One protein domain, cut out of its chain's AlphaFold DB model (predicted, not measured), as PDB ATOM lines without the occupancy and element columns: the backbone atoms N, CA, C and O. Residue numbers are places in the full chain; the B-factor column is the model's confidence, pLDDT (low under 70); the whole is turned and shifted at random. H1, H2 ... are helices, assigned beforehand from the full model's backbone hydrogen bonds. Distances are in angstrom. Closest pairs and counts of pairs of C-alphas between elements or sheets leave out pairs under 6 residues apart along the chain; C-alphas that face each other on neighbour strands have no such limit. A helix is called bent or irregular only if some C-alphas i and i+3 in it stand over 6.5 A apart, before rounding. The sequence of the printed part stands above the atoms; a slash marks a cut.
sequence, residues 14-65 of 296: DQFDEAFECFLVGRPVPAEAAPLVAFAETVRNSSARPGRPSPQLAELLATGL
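What this domain is: This is residues 14 to 65 of the 296 residues of an uncharacterized protein of Blastococcus colisei (UniProt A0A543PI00). A long helix, H2, has the shorter helix H1 packed on its first part at a slant, and from its other end a stretched link leads out to a small third helix, H3, that touches no other helix. H1 and the first part of H2 make a small head, and the rest of H2, the link and H3 make a long arm that sticks out with residues 41 to 56 and 58 to 64. The printed part has 52 residues with three named helices, in the order H1, H2, H3, and no named strand; the class is all helix. The whole is extended, with a radius of gyration of the C-alphas of 18.2 A, and the C-alphas span 52 by 16 by 14 A.

Where its parts are: Find C-alpha 31 at (-97.623, 144.941, -0.808), where H2 begins; it takes in residues 31 to 48 and runs 25.4 A from first to last C-alpha, to C-alpha 48 at (-90.745, 120.785, 2.868). H2 is irregular: look at C-alphas 32 and 35, which are 7.6 A apart, where about 5 A is found in a regular helix. Before it in the chain look for H1, residues 14 to 25, which begins at C-alpha 14 at (-89.281, 149.459, 11.443) and is 16.7 A long. After H2 you will find H3, residues 55 to 62, 10.1 A from first to last C-alpha, which ends at C-alpha 62 at (-75.196, 101.475, 5.126).

How they stand to each other: Start at residues 33 to 37 of H2, the part with which alone it touches H1. The closest C-alphas of the two helices are those of Ala 19 and Ala 33, 6.5 A apart. Their lines stand at a steep tilt of 45 degrees, and they run the same way. Farther along, residues 41 to 56, of which 41 to 48 belong to H2, stand free. H3 is apart from H2 and apart from H1. In the backbones of H1 and H3 each O i to N i+4 pair is within hydrogen-bond range; in H2 it is 12 of 14.

The domain as a whole: Look from Asp 14 to Thr 63 for the two C-alphas farthest apart, at 52.4 A; the outline is a rod. The link from H1 to H2, residues 26 to 30, is tight, and the link from H2 to H3, residues 49 to 54, is short. The printed part has no cut. The mean pLDDT of the printed part is 90.2, and no printed residue is under 70.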
ATOM      1  N   ASP A  14     -88.064 149.678  10.653       88.25
ATOM      2  CA  ASP A  14     -89.281 149.459  11.443       88.25
ATOM      3  C   ASP A  14     -90.434 148.876  10.602       88.25
ATOM      4  O   ASP A  14     -91.178 148.012  11.066       88.25
ATOM      5  N   GLN A  15     -90.570 149.310   9.344       87.31
ATOM      6  CA  GLN A  15     -91.594 148.795   8.424       87.31
ATOM      7  C   GLN A  15     -91.300 147.356   7.997       87.31
ATOM      8  O   GLN A  15     -92.224 146.555   7.840       87.31
ATOM      9  N   PHE A  16     -90.021 147.020   7.824       89.44
ATOM     10  CA  PHE A  16     -89.607 145.657   7.514       89.44
ATOM     11  C   PHE A  16     -89.898 144.706   8.682       89.44
ATOM     12  O   PHE A  16     -90.475 143.635   8.471       89.44
ATOM     13  N   ASP A  17     -89.569 145.116   9.908       92.44
ATOM     14  CA  ASP A  17     -89.836 144.333  11.115       92.44
ATOM     15  C   ASP A  17     -91.344 144.133  11.331       92.44
ATOM     16  O   ASP A  17     -91.794 143.011  11.582       92.44
ATOM     17  N   GLU A  18     -92.160 145.176  11.142       92.94
ATOM     18  CA  GLU A  18     -93.621 145.059  11.230       92.94
ATOM     19  C   GLU A  18     -94.196 144.116  10.156       92.94
ATOM     20  O   GLU A  18     -95.078 143.297  10.447       92.94
ATOM     21  N   ALA A  19     -93.688 144.181   8.921       94.12
ATOM     22  CA  ALA A  19     -94.090 143.281   7.843       94.12
ATOM     23  C   ALA A  19     -93.720 141.819   8.145       94.12
ATOM     24  O   ALA A  19     -94.522 140.911   7.890       94.12
ATOM     25  N   PHE A  20     -92.542 141.585   8.731       92.81
ATOM     26  CA  PHE A  20     -92.095 140.259   9.148       92.81
ATOM     27  C   PHE A  20     -92.949 139.699  10.294       92.81
ATOM     28  O   PHE A  20     -93.392 138.549  10.226       92.81
ATOM     29  N   GLU A  21     -93.268 140.509  11.304       96.19
ATOM     30  CA  GLU A  21     -94.173 140.116  12.394       96.19
ATOM     31  C   GLU A  21     -95.587 139.810  11.872       96.19
ATOM     32  O   GLU A  21     -96.195 138.797  12.240       96.19
ATOM     33  N   CYS A  22     -96.104 140.618  10.940       95.94
ATOM     34  CA  CYS A  22     -97.375 140.331  10.274       95.94
ATOM     35  C   CYS A  22     -97.339 138.981   9.543       95.94
ATOM     36  O   CYS A  22     -98.264 138.179   9.709       95.94
ATOM     37  N   PHE A  23     -96.262 138.696   8.804       95.12
ATOM     38  CA  PHE A  23     -96.063 137.420   8.115       95.12
ATOM     39  C   PHE A  23     -96.047 136.229   9.087       95.12
ATOM     40  O   PHE A  23     -96.726 135.227   8.846       95.12
ATOM     41  N   LEU A  24     -95.333 136.337  10.213       93.81
ATOM     42  CA  LEU A  24     -95.237 135.265  11.211       93.81
ATOM     43  C   LEU A  24     -96.576 134.954  11.892       93.81
ATOM     44  O   LEU A  24     -96.870 133.786  12.164       93.81
ATOM     45  N   VAL A  25     -97.404 135.972  12.139       97.38
ATOM     46  CA  VAL A  25     -98.740 135.815  12.748       97.38
ATOM     47  C   VAL A  25     -99.806 135.423  11.706       97.38
ATOM     48  O   VAL A  25    -100.942 135.111  12.064       97.38
ATOM     49  N   GLY A  26     -99.461 135.394  10.413       95.62
ATOM     50  CA  GLY A  26    -100.396 135.096   9.321       95.62
ATOM     51  C   GLY A  26    -101.365 136.244   9.019       95.62
ATOM     52  O   GLY A  26    -102.455 136.018   8.493       95.62
ATOM     53  N   ARG A  27    -100.994 137.475   9.382       97.56
ATOM     54  CA  ARG A  27    -101.710 138.696   8.999       97.56
ATOM     55  C   ARG A  27    -101.319 139.096   7.570       97.56
ATOM     56  O   ARG A  27    -100.237 138.731   7.113       97.56
ATOM     57  N   PRO A  28    -102.185 139.833   6.850       95.94
ATOM     58  CA  PRO A  28    -101.831 140.344   5.532       95.94
ATOM     59  C   PRO A  28    -100.596 141.241   5.641       95.94
ATOM     60  O   PRO A  28    -100.552 142.147   6.473       95.94
ATOM     61  N   VAL A  29     -99.603 140.948   4.810       96.31
ATOM     62  CA  VAL A  29     -98.352 141.698   4.711       96.31
ATOM     63  C   VAL A  29     -98.559 142.847   3.712       96.31
ATOM     64  O   VAL A  29     -99.245 142.634   2.706       96.31
ATOM     65  N   PRO A  30     -98.023 144.055   3.970       93.56
ATOM     66  CA  PRO A  30     -98.049 145.162   3.011       93.56
ATOM     67  C   PRO A  30     -97.460 144.753   1.649       93.56
ATOM     68  O   PRO A  30     -96.580 143.892   1.574       93.56
ATOM     69  N   ALA A  31     -97.968 145.342   0.562       93.12
ATOM     70  CA  ALA A  31     -97.623 144.941  -0.808       93.12
ATOM     71  C   ALA A  31     -96.131 145.142  -1.111       93.12
ATOM     72  O   ALA A  31     -95.530 144.373  -1.861       93.12
ATOM     73  N   GLU A  32     -95.531 146.135  -0.468       90.62
ATOM     74  CA  GLU A  32     -94.123 146.493  -0.552       90.62
ATOM     75  C   GLU A  32     -93.224 145.347  -0.047       90.62
ATOM     76  O   GLU A  32     -92.153 145.099  -0.600       90.62
ATOM     77  N   ALA A  33     -93.693 144.564   0.931       93.69
ATOM     78  CA  ALA A  33     -92.983 143.408   1.484       93.69
ATOM     79  C   ALA A  33     -93.356 142.067   0.811       93.69
ATOM     80  O   ALA A  33     -92.981 140.995   1.297       93.69
ATOM     81  N   ALA A  34     -94.031 142.089  -0.345       90.88
ATOM     82  CA  ALA A  34     -94.303 140.885  -1.136       90.88
ATOM     83  C   ALA A  34     -93.046 140.042  -1.472       90.88
ATOM     84  O   ALA A  34     -93.135 138.810  -1.405       90.88
ATOM     85  N   PRO A  35     -91.860 140.628  -1.763       90.75
ATOM     86  CA  PRO A  35     -90.645 139.845  -1.999       90.75
ATOM     87  C   PRO A  35     -90.218 138.996  -0.792       90.75
ATOM     88  O   PRO A  35     -89.734 137.876  -0.969       90.75
ATOM     89  N   LEU A  36     -90.436 139.488   0.433       89.44
ATOM     90  CA  LEU A  36     -90.124 138.755   1.662       89.44
ATOM     91  C   LEU A  36     -91.011 137.519   1.811       89.44
ATOM     92  O   LEU A  36     -90.518 136.439   2.143       89.44
ATOM     93  N   VAL A  37     -92.307 137.662   1.524       94.19
ATOM     94  CA  VAL A  37     -93.267 136.551   1.558       94.19
ATOM     95  C   VAL A  37     -92.874 135.487   0.535       94.19
ATOM     96  O   VAL A  37     -92.748 134.316   0.890       94.19
ATOM     97  N   ALA A  38     -92.579 135.894  -0.702       94.25
ATOM     98  CA  ALA A  38     -92.144 134.984  -1.762       94.25
ATOM     99  C   ALA A  38     -90.845 134.240  -1.398       94.25
ATOM    100  O   ALA A  38     -90.723 133.030  -1.623       94.25
ATOM    101  N   PHE A  39     -89.880 134.934  -0.785       94.38
ATOM    102  CA  PHE A  39     -88.649 134.317  -0.296       94.38
ATOM    103  C   PHE A  39     -88.924 133.292   0.813       94.38
ATOM    104  O   PHE A  39     -88.472 132.147   0.729       94.38
ATOM    105  N   ALA A  40     -89.700 133.664   1.830       94.38
ATOM    106  CA  ALA A  40     -90.019 132.778   2.944       94.38
ATOM    107  C   ALA A  40     -90.812 131.539   2.489       94.38
ATOM    108  O   ALA A  40     -90.560 130.429   2.968       94.38
ATOM    109  N   GLU A  41     -91.721 131.694   1.524       94.19
ATOM    110  CA  GLU A  41     -92.417 130.578   0.881       94.19
ATOM    111  C   GLU A  41     -91.463 129.679   0.096       94.19
ATOM    112  O   GLU A  41     -91.569 128.457   0.177       94.19
ATOM    113  N   THR A  42     -90.483 130.254  -0.601       95.50
ATOM    114  CA  THR A  42     -89.454 129.487  -1.314       95.50
ATOM    115  C   THR A  42     -88.617 128.646  -0.346       95.50
ATOM    116  O   THR A  42     -88.446 127.446  -0.572       95.50
ATOM    117  N   VAL A  43     -88.162 129.224   0.773       93.00
ATOM    118  CA  VAL A  43     -87.426 128.503   1.832       93.00
ATOM    119  C   VAL A  43     -88.298 127.428   2.489       93.00
ATOM    120  O   VAL A  43     -87.847 126.316   2.780       93.00
ATOM    121  N   ARG A  44     -89.582 127.720   2.709       92.56
ATOM    122  CA  ARG A  44     -90.529 126.732   3.239       92.56
ATOM    123  C   ARG A  44     -90.743 125.583   2.251       92.56
ATOM    124  O   ARG A  44     -90.732 124.426   2.658       92.56
ATOM    125  N   ASN A  45     -90.885 125.871   0.964       92.44
ATOM    126  CA  ASN A  45     -91.065 124.860  -0.075       92.44
ATOM    127  C   ASN A  45     -89.802 124.020  -0.298       92.44
ATOM    128  O   ASN A  45     -89.912 122.817  -0.545       92.44
ATOM    129  N   SER A  46     -88.611 124.615  -0.183       86.12
ATOM    130  CA  SER A  46     -87.347 123.879  -0.285       86.12
ATOM    131  C   SER A  46     -87.135 122.955   0.916       86.12
ATOM    132  O   SER A  46     -86.756 121.802   0.733       86.12
ATOM    133  N   SER A  47     -87.469 123.412   2.127       89.56
ATOM    134  CA  SER A  47     -87.381 122.604   3.352       89.56
ATOM    135  C   SER A  47     -88.480 121.543   3.479       89.56
ATOM    136  O   SER A  47     -88.252 120.499   4.089       89.56
ATOM    137  N   ALA A  48     -89.656 121.763   2.883       91.38
ATOM    138  CA  ALA A  48     -90.745 120.785   2.868       91.38
ATOM    139  C   ALA A  48     -90.433 119.553   2.005       91.38
ATOM    140  O   ALA A  48     -91.084 118.519   2.167       91.38
ATOM    141  N   ARG A  49     -89.452 119.638   1.100       86.44
ATOM    142  CA  ARG A  49     -88.939 118.480   0.367       86.44
ATOM    143  C   ARG A  49     -87.929 117.779   1.275       86.44
ATOM    144  O   ARG A  49     -86.853 118.333   1.491       86.44
ATOM    145  N   PRO A  50     -88.230 116.580   1.810       80.44
ATOM    146  CA  PRO A  50     -87.252 115.830   2.580       80.44
ATOM    147  C   PRO A  50     -86.044 115.630   1.675       80.44
ATOM    148  O   PRO A  50     -86.169 115.004   0.618       80.44
ATOM    149  N   GLY A  51     -84.907 116.219   2.048       80.12
ATOM    150  CA  GLY A  51     -83.675 116.028   1.303       80.12
ATOM    151  C   GLY A  51     -83.460 114.530   1.180       80.12
ATOM    152  O   GLY A  51     -83.350 113.840   2.195       80.12
ATOM    153  N   ARG A  52     -83.472 114.000  -0.049       76.12
ATOM    154  CA  ARG A  52     -83.002 112.634  -0.242       76.12
ATOM    155  C   ARG A  52     -81.541 112.663   0.196       76.12
ATOM    156  O   ARG A  52     -80.792 113.470  -0.362       76.12
ATOM    157  N   PRO A  53     -81.146 111.885   1.220       77.69
ATOM    158  CA  PRO A  53     -79.751 111.843   1.619       77.69
ATOM    159  C   PRO A  53     -78.935 111.513   0.374       77.69
ATOM    160  O   PRO A  53     -79.376 110.711  -0.457       77.69
ATOM    161  N   SER A  54     -77.787 112.175   0.211       86.00
ATOM    162  CA  SER A  54     -76.924 111.879  -0.925       86.00
ATOM    163  C   SER A  54     -76.649 110.368  -0.944       86.00
ATOM    164  O   SER A  54     -76.519 109.758   0.124       86.00
ATOM    165  N   PRO A  55     -76.586 109.731  -2.125       86.56
ATOM    166  CA  PRO A  55     -76.345 108.291  -2.212       86.56
ATOM    167  C   PRO A  55     -75.050 107.896  -1.490       86.56
ATOM    168  O   PRO A  55     -74.993 106.845  -0.871       86.56
ATOM    169  N   GLN A  56     -74.066 108.797  -1.466       84.69
ATOM    170  CA  GLN A  56     -72.825 108.652  -0.709       84.69
ATOM    171  C   GLN A  56     -73.048 108.628   0.810       84.69
ATOM    172  O   GLN A  56     -72.466 107.797   1.496       84.69
ATOM    173  N   LEU A  57     -73.905 109.497   1.361       82.31
ATOM    174  CA  LEU A  57     -74.264 109.441   2.784       82.31
ATOM    175  C   LEU A  57     -75.053 108.174   3.110       82.31
ATOM    176  O   LEU A  57     -74.834 107.575   4.160       82.31
ATOM    177  N   ALA A  58     -75.952 107.758   2.217       87.81
ATOM    178  CA  ALA A  58     -76.671 106.501   2.371       87.81
ATOM    179  C   ALA A  58     -75.708 105.304   2.359       87.81
ATOM    180  O   ALA A  58     -75.857 104.410   3.184       87.81
ATOM    181  N   GLU A  59     -74.689 105.314   1.498       90.31
ATOM    182  CA  GLU A  59     -73.640 104.293   1.453       90.31
ATOM    183  C   GLU A  59     -72.751 104.330   2.704       90.31
ATOM    184  O   GLU A  59     -72.502 103.286   3.297       90.31
ATOM    185  N   LEU A  60     -72.347 105.507   3.189       87.50
ATOM    186  CA  LEU A  60     -71.581 105.646   4.437       87.50
ATOM    187  C   LEU A  60     -72.367 105.185   5.676       87.50
ATOM    188  O   LEU A  60     -71.790 104.606   6.599       87.50
ATOM    189  N   LEU A  61     -73.683 105.419   5.700       85.56
ATOM    190  CA  LEU A  61     -74.571 104.914   6.749       85.56
ATOM    191  C   LEU A  61     -74.807 103.405   6.613       85.56
ATOM    192  O   LEU A  61     -74.792 102.698   7.618       85.56
ATOM    193  N   ALA A  62     -74.986 102.898   5.391       88.75
ATOM    194  CA  ALA A  62     -75.196 101.475   5.126       88.75
ATOM    195  C   ALA A  62     -73.940 100.632   5.396       88.75
ATOM    196  O   ALA A  62     -74.044  99.504   5.869       88.75
ATOM    197  N   THR A  63     -72.754 101.182   5.130       89.69
ATOM    198  CA  THR A  63     -71.457 100.533   5.386       89.69
ATOM    199  C   THR A  63     -71.016 100.636   6.846       89.69
ATOM    200  O   THR A  63     -70.018 100.026   7.222       89.69
ATOM    201  N   GLY A  64     -71.736 101.394   7.683       83.81
ATOM    202  CA  GLY A  64     -71.385 101.585   9.091       83.81
ATOM    203  C   GLY A  64     -70.104 102.399   9.311       83.81
ATOM    204  O   GLY A  64     -69.660 102.527  10.449       83.81
ATOM    205  N   LEU A  65     -69.527 103.001   8.265       82.44
ATOM    206  CA  LEU A  65     -68.293 103.793   8.356       82.44
ATOM    207  C   LEU A  65     -68.464 105.075   9.184       82.44
ATOM    208  O   LEU A  65     -67.511 105.552   9.788       82.44
TER     209      LEU A  65